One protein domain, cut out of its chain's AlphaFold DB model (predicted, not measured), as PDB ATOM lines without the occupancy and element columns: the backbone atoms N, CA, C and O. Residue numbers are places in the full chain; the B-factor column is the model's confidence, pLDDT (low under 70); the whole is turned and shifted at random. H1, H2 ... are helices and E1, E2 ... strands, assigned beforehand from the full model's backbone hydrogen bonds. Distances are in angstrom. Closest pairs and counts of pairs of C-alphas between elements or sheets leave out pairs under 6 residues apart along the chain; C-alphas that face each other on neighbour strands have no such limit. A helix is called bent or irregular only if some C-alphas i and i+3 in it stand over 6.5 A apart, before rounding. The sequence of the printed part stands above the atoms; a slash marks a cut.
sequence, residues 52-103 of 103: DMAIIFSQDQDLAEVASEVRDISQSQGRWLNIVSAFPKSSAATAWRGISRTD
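What this domain is: This is residues 52 to 103 of the 103 residues of the protein "NYN domain-containing protein" of Gammaproteobacteria bacterium (UniProt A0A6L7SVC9). Two short parallel strands, E1 and E2, make a narrow ribbon, and one longer helix, H1, runs back beside it on one face, nearest to E2. After E2 the chain continues past the strands as a long loop, turns round near residues 91 and 92, and folds back to end beside E2, on the side away from E1. The printed part has 52 residues with one named helix and two named strands, in the order E1, H1, E2; the class is mixed, helices and strands. The whole is only just loose, close to compact, with a radius of gyration of the C-alphas of 12.1 A, and its outline is a rod spanning 41 by 17 by 12 A.

Where its parts are: Strand E1 is residues 53 to 57, 13.1 A long, beginning at C-alpha 53 (130.600, 179.689, 217.767). Strand E2 is residues 82 to 86, 13.0 A long, ending at C-alpha 86 (140.218, 184.002, 211.060). Helix H1 is residues 61 to 77, 25.4 A from C-alpha 61 (133.008, 189.575, 202.002) to C-alpha 77. It is irregular, with C-alphas 62 and 65 standing 7.0 A apart.

How they stand to each other: E1 and E2 are parallel neighbours, with 18 degrees between their directions. N 54 and O 82 are 2.9 A apart and N 86 and O 56 are 2.8 A apart, within hydrogen-bond range. E1, H1 and E2 form a strand-helix-strand unit, two parallel neighbour strands with a helix between them in the chain, and its crossover is right-handed. The closest C-alphas of H1 and E2 are those of Ala 67 and Ile 83, 6.3 A apart. E1 and H1 are near each other, with 5 pairs of C-alphas within 10 A. In H1, 11 of 13 O i to N i+4 pairs are within hydrogen-bond range.

The domain as a whole: The C-alphas of Gln 77 and Ala 92, 40.9 A apart, are the two farthest apart. The printed part has no cut, and the links E1 to H1 and H1 to E2 are tight. Residues 87 to 103, ending at the chain's last residue, hold no named element. The mean pLDDT of the printed part is 94.2, and no printed residue is under 70.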
ATOM      1  N   ASP A  52     127.652 177.053 219.143       97.56
ATOM      2  CA  ASP A  52     127.683 178.326 219.883       97.56
ATOM      3  C   ASP A  52     128.695 179.318 219.281       97.56
ATOM      4  O   ASP A  52     128.666 180.517 219.551       97.56
ATOM      5  N   MET A  53     129.615 178.841 218.436       97.50
ATOM      6  CA  MET A  53     130.600 179.689 217.767       97.50
ATOM      7  C   MET A  53     130.958 179.154 216.382       97.50
ATOM      8  O   MET A  53     131.261 177.972 216.214       97.50
ATOM      9  N   ALA A  54     130.983 180.045 215.392       97.75
ATOM     10  CA  ALA A  54     131.495 179.767 214.056       97.75
ATOM     11  C   ALA A  54     132.835 180.485 213.827       97.75
ATOM     12  O   ALA A  54     132.912 181.709 213.901       97.75
ATOM     13  N   ILE A  55     133.888 179.731 213.499       97.69
ATOM     14  CA  ILE A  55     135.197 180.277 213.110       97.69
ATOM     15  C   ILE A  55     135.374 180.074 211.609       97.69
ATOM     16  O   ILE A  55     135.534 178.944 211.139       97.69
ATOM     17  N   ILE A  56     135.351 181.165 210.845       96.88
ATOM     18  CA  ILE A  56     135.487 181.118 209.390       96.88
ATOM     19  C   ILE A  56     136.896 181.542 208.991       96.88
ATOM     20  O   ILE A  56     137.287 182.694 209.160       96.88
ATOM     21  N   PHE A  57     137.640 180.619 208.387       95.00
ATOM     22  CA  PHE A  57     138.949 180.898 207.798       95.00
ATOM     23  C   PHE A  57     138.796 181.490 206.393       95.00
ATOM     24  O   PHE A  57     138.935 180.784 205.394       95.00
ATOM     25  N   SER A  58     138.435 182.769 206.310       92.88
ATOM     26  CA  SER A  58     138.264 183.499 205.050       92.88
ATOM     27  C   SER A  58     138.214 185.008 205.291       92.88
ATOM     28  O   SER A  58     137.829 185.450 206.371       92.88
ATOM     29  N   GLN A  59     138.551 185.786 204.261       92.94
ATOM     30  CA  GLN A  59     138.306 187.236 204.185       92.94
ATOM     31  C   GLN A  59     137.240 187.591 203.133       92.94
ATOM     32  O   GLN A  59     137.029 188.775 202.859       92.94
ATOM     33  N   ASP A  60     136.590 186.592 202.521       91.62
ATOM     34  CA  ASP A  60     135.600 186.820 201.466       91.62
ATOM     35  C   ASP A  60     134.363 187.531 202.032       91.62
ATOM     36  O   ASP A  60     133.682 187.023 202.925       91.62
ATOM     37  N   GLN A  61     134.100 188.734 201.524       93.19
ATOM     38  CA  GLN A  61     133.008 189.575 202.002       93.19
ATOM     39  C   GLN A  61     131.636 189.043 201.577       93.19
ATOM     40  O   GLN A  61     130.659 189.427 202.208       93.19
ATOM     41  N   ASP A  62     131.575 188.100 200.626       91.06
ATOM     42  CA  ASP A  62     130.352 187.375 200.241       91.06
ATOM     43  C   ASP A  62     129.751 186.553 201.414       91.06
ATOM     44  O   ASP A  62     128.654 186.008 201.315       91.06
ATOM     45  N   LEU A  63     130.486 186.412 202.528       95.31
ATOM     46  CA  LEU A  63     130.035 185.753 203.760       95.31
ATOM     47  C   LEU A  63     129.545 186.735 204.835       95.31
ATOM     48  O   LEU A  63     129.151 186.303 205.921       95.31
ATOM     49  N   ALA A  64     129.557 188.045 204.580       96.75
ATOM     50  CA  ALA A  64     129.107 189.030 205.559       96.75
ATOM     51  C   ALA A  64     127.623 188.852 205.907       96.75
ATOM     52  O   ALA A  64     127.205 189.165 207.020       96.75
ATOM     53  N   GLU A  65     126.803 188.406 204.957       96.56
ATOM     54  CA  GLU A  65     125.378 188.095 205.116       96.56
ATOM     55  C   GLU A  65     125.175 186.968 206.124       96.56
ATOM     56  O   GLU A  65     124.327 187.078 207.004       96.56
ATOM     57  N   VAL A  66     126.025 185.940 206.076       97.62
ATOM     58  CA  VAL A  66     126.022 184.835 207.046       97.62
ATOM     59  C   VAL A  66     126.264 185.367 208.457       97.62
ATOM     60  O   VAL A  66     125.582 184.965 209.395       97.62
ATOM     61  N   ALA A  67     127.204 186.302 208.614       97.75
ATOM     62  CA  ALA A  67     127.517 186.891 209.913       97.75
ATOM     63  C   ALA A  67     126.369 187.733 210.495       97.75
ATOM     64  O   ALA A  67     126.199 187.779 211.718       97.75
ATOM     65  N   SER A  68     125.562 188.353 209.629       97.75
ATOM     66  CA  SER A  68     124.318 189.017 210.027       97.75
ATOM     67  C   SER A  68     123.254 188.018 210.460       97.75
ATOM     68  O   SER A  68     122.750 188.129 211.571       97.75
ATOM     69  N   GLU A  69     122.985 186.997 209.644       98.12
ATOM     70  CA  GLU A  69     121.976 185.980 209.961       98.12
ATOM     71  C   GLU A  69     122.275 185.266 211.285       98.12
ATOM     72  O   GLU A  69     121.373 185.012 212.078       98.12
ATOM     73  N   VAL A  70     123.547 184.969 211.567       98.25
ATOM     74  CA  VAL A  70     123.955 184.359 212.841       98.25
ATOM     75  C   VAL A  70     123.642 185.273 214.035       98.25
ATOM     76  O   VAL A  70     123.152 184.784 215.050       98.25
ATOM     77  N   ARG A  71     123.851 186.592 213.925       97.38
ATOM     78  CA  ARG A  71     123.491 187.548 214.991       97.38
ATOM     79  C   ARG A  71     121.991 187.631 215.200       97.38
ATOM     80  O   ARG A  71     121.542 187.607 216.343       97.38
ATOM     81  N   ASP A  72     121.226 187.662 214.120       98.12
ATOM     82  CA  ASP A  72     119.767 187.704 214.200       98.12
ATOM     83  C   ASP A  72     119.224 186.417 214.845       98.12
ATOM     84  O   ASP A  72     118.313 186.453 215.675       98.12
ATOM     85  N   ILE A  73     119.836 185.263 214.554       98.38
ATOM     86  CA  ILE A  73     119.531 183.994 215.229       98.38
ATOM     87  C   ILE A  73     119.898 184.063 216.716       98.38
ATOM     88  O   ILE A  73     119.095 183.650 217.551       98.38
ATOM     89  N   SER A  74     121.076 184.592 217.062       98.00
ATOM     90  CA  SER A  74     121.506 184.757 218.459       98.00
ATOM     91  C   SER A  74     120.495 185.583 219.253       98.00
ATOM     92  O   SER A  74     120.027 185.143 220.305       98.00
ATOM     93  N   GLN A  75     120.108 186.742 218.713       97.81
ATOM     94  CA  GLN A  75     119.155 187.652 219.340       97.81
ATOM     95  C   GLN A  75     117.757 187.035 219.433       97.81
ATOM     96  O   GLN A  75     117.155 187.049 220.503       97.81
ATOM     97  N   SER A  76     117.252 186.449 218.342       98.19
ATOM     98  CA  SER A  76     115.902 185.865 218.308       98.19
ATOM     99  C   SER A  76     115.741 184.653 219.224       98.19
ATOM    100  O   SER A  76     114.655 184.430 219.753       98.19
ATOM    101  N   GLN A  77     116.806 183.877 219.430       98.00
ATOM    102  CA  GLN A  77     116.797 182.709 220.312       98.00
ATOM    103  C   GLN A  77     117.285 183.025 221.734       98.00
ATOM    104  O   GLN A  77     117.263 182.138 222.583       98.00
ATOM    105  N   GLY A  78     117.731 184.258 222.006       97.25
ATOM    106  CA  GLY A  78     118.222 184.666 223.323       97.25
ATOM    107  C   GLY A  78     119.411 183.837 223.814       97.25
ATOM    108  O   GLY A  78     119.525 183.583 225.012       97.25
ATOM    109  N   ARG A  79     120.279 183.377 222.904       96.38
ATOM    110  CA  ARG A  79     121.410 182.503 223.242       96.38
ATOM    111  C   ARG A  79     122.745 183.080 222.814       96.38
ATOM    112  O   ARG A  79     122.837 183.818 221.831       96.38
ATOM    113  N   TRP A  80     123.784 182.671 223.530       96.88
ATOM    114  CA  TRP A  80     125.151 183.015 223.185       96.88
ATOM    115  C   TRP A  80     125.561 182.297 221.898       96.88
ATOM    116  O   TRP A  80     125.605 181.071 221.849       96.88
ATOM    117  N   LEU A  81     125.784 183.075 220.843       97.81
ATOM    118  CA  LEU A  81     126.142 182.572 219.530       97.81
ATOM    119  C   LEU A  81     126.997 183.611 218.804       97.81
ATOM    120  O   LEU A  81     126.499 184.678 218.446       97.81
ATOM    121  N   ASN A  82     128.257 183.270 218.550       97.50
ATOM    122  CA  ASN A  82     129.239 184.186 217.969       97.50
ATOM    123  C   ASN A  82     129.756 183.706 216.610       97.50
ATOM    124  O   ASN A  82     129.724 182.518 216.275       97.50
ATOM    125  N   ILE A  83     130.294 184.635 215.823       98.25
ATOM    126  CA  ILE A  83     130.914 184.330 214.533       98.25
ATOM    127  C   ILE A  83     132.130 185.216 214.306       98.25
ATOM    128  O   ILE A  83     132.019 186.437 214.256       98.25
ATOM    129  N   VAL A  84     133.286 184.586 214.102       98.00
ATOM    130  CA  VAL A  84     134.583 185.250 213.921       98.00
ATOM    131  C   VAL A  84     135.203 184.899 212.573       98.00
ATOM    132  O   VAL A  84     135.022 183.799 212.039       98.00
ATOM    133  N   SER A  85     135.982 185.832 212.031       97.12
ATOM    134  CA  SER A  85     136.775 185.636 210.818       97.12
ATOM    135  C   SER A  85     138.249 185.475 211.187       97.12
ATOM    136  O   SER A  85     138.883 186.396 211.698       97.12
ATOM    137  N   ALA A  86     138.800 184.294 210.918       95.75
ATOM    138  CA  ALA A  86     140.218 184.002 211.060       95.75
ATOM    139  C   ALA A  86     140.926 184.221 209.715       95.75
ATOM    140  O   ALA A  86     140.566 183.629 208.697       95.75
ATOM    141  N   PHE A  87     141.955 185.063 209.703       92.56
ATOM    142  CA  PHE A  87     142.715 185.373 208.496       92.56
ATOM    143  C   PHE A  87     144.176 185.692 208.831       92.56
ATOM    144  O   PHE A  87     144.468 186.179 209.927       92.56
ATOM    145  N   PRO A  88     145.120 185.398 207.920       89.00
ATOM    146  CA  PRO A  88     146.525 185.683 208.155       89.00
ATOM    147  C   PRO A  88     146.768 187.194 208.177       89.00
ATOM    148  O   PRO A  88     146.372 187.919 207.267       89.00
ATOM    149  N   LYS A  89     147.482 187.665 209.201       85.88
ATOM    150  CA  LYS A  89     147.966 189.043 209.300       85.88
ATOM    151  C   LYS A  89     149.461 189.056 208.996       85.88
ATOM    152  O   LYS A  89     150.231 188.380 209.668       85.88
ATOM    153  N   SER A  90     149.875 189.815 207.988       86.12
ATOM    154  CA  SER A  90     151.292 190.018 207.670       86.12
ATOM    155  C   SER A  90     151.517 191.410 207.089       86.12
ATOM    156  O   SER A  90     150.574 192.036 206.613       86.12
ATOM    157  N   SER A  91     152.765 191.882 207.096       84.88
ATOM    158  CA  SER A  91     153.147 193.144 206.445       84.88
ATOM    159  C   SER A  91     152.950 193.126 204.923       84.88
ATOM    160  O   SER A  91     152.828 194.185 204.321       84.88
ATOM    161  N   ALA A  92     152.891 191.939 204.313       84.81
ATOM    162  CA  ALA A  92     152.639 191.744 202.886       84.81
ATOM    163  C   ALA A  92     151.153 191.493 202.559       84.81
ATOM    164  O   ALA A  92     150.809 191.263 201.399       84.81
ATOM    165  N   ALA A  93     150.265 191.486 203.560       83.25
ATOM    166  CA  ALA A  93     148.848 191.233 203.337       83.25
ATOM    167  C   ALA A  93     148.200 192.411 202.595       83.25
ATOM    168  O   ALA A  93     148.349 193.568 202.977       83.25
ATOM    169  N   THR A  94     147.429 192.107 201.553       79.94
ATOM    170  CA  THR A  94     146.662 193.107 200.796       79.94
ATOM    171  C   THR A  94     145.326 193.457 201.456       79.94
ATOM    172  O   THR A  94     144.714 194.464 201.106       79.94
ATOM    173  N   ALA A  95     144.876 192.653 202.424       79.25
ATOM    174  CA  ALA A  95     143.632 192.849 203.157       79.25
ATOM    175  C   ALA A  95     143.888 192.885 204.671       79.25
ATOM    176  O   ALA A  95     144.494 191.976 205.236       79.25
ATOM    177  N   TRP A  96     143.379 193.931 205.324       83.88
ATOM    178  CA  TRP A  96     143.683 194.258 206.725       83.88
ATOM    179  C   TRP A  96     142.596 193.845 207.722       83.88
ATOM    180  O   TRP A  96     142.800 193.956 208.930       83.88
ATOM    181  N   ARG A  97     141.440 193.386 207.231       91.12
ATOM    182  CA  ARG A  97     140.286 193.009 208.053       91.12
ATOM    183  C   ARG A  97     139.660 191.697 207.594       91.12
ATOM    184  O   ARG A  97     139.866 191.270 206.457       91.12
ATOM    185  N   GLY A  98     138.880 191.099 208.485       94.12
ATOM    186  CA  GLY A  98     138.095 189.904 208.214       94.12
ATOM    187  C   GLY A  98     136.779 190.206 207.505       94.12
ATOM    188  O   GLY A  98     136.553 191.299 206.969       94.12
ATOM    189  N   ILE A  99     135.901 189.212 207.518       96.44
ATOM    190  CA  ILE A  99     134.521 189.314 207.033       96.44
ATOM    191  C   ILE A  99     133.798 190.435 207.798       96.44
ATOM    192  O   ILE A  99     133.920 190.554 209.013       96.44
ATOM    193  N   SER A 100     133.075 191.308 207.090       97.12
ATOM    194  CA  SER A 100     132.272 192.348 207.744       97.12
ATOM    195  C   SER A 100     131.262 191.743 208.713       97.12
ATOM    196  O   SER A 100     130.648 190.720 208.413       97.12
ATOM    197  N   ARG A 101     131.018 192.448 209.823       96.31
ATOM    198  CA  ARG A 101     130.067 192.036 210.860       96.31
ATOM    199  C   ARG A 101     130.442 190.711 211.517       96.31
ATOM    200  O   ARG A 101     129.538 190.039 211.958       96.31
ATOM    201  N   THR A 102     131.699 190.289 211.564       96.62
ATOM    202  CA  THR A 102     132.128 189.248 212.516       96.62
ATOM    203  C   THR A 102     132.608 189.889 213.816       96.62
ATOM    204  O   THR A 102     132.867 191.092 213.828       96.62
ATOM    205  N   ASP A 103     132.672 189.103 214.892       93.75
ATOM    206  CA  ASP A 103     133.219 189.537 216.187       93.75
ATOM    207  C   ASP A 103     134.744 189.727 216.134       93.75
ATOM    208  O   ASP A 103     135.397 189.085 215.268       93.75
TER     209      ASP A 103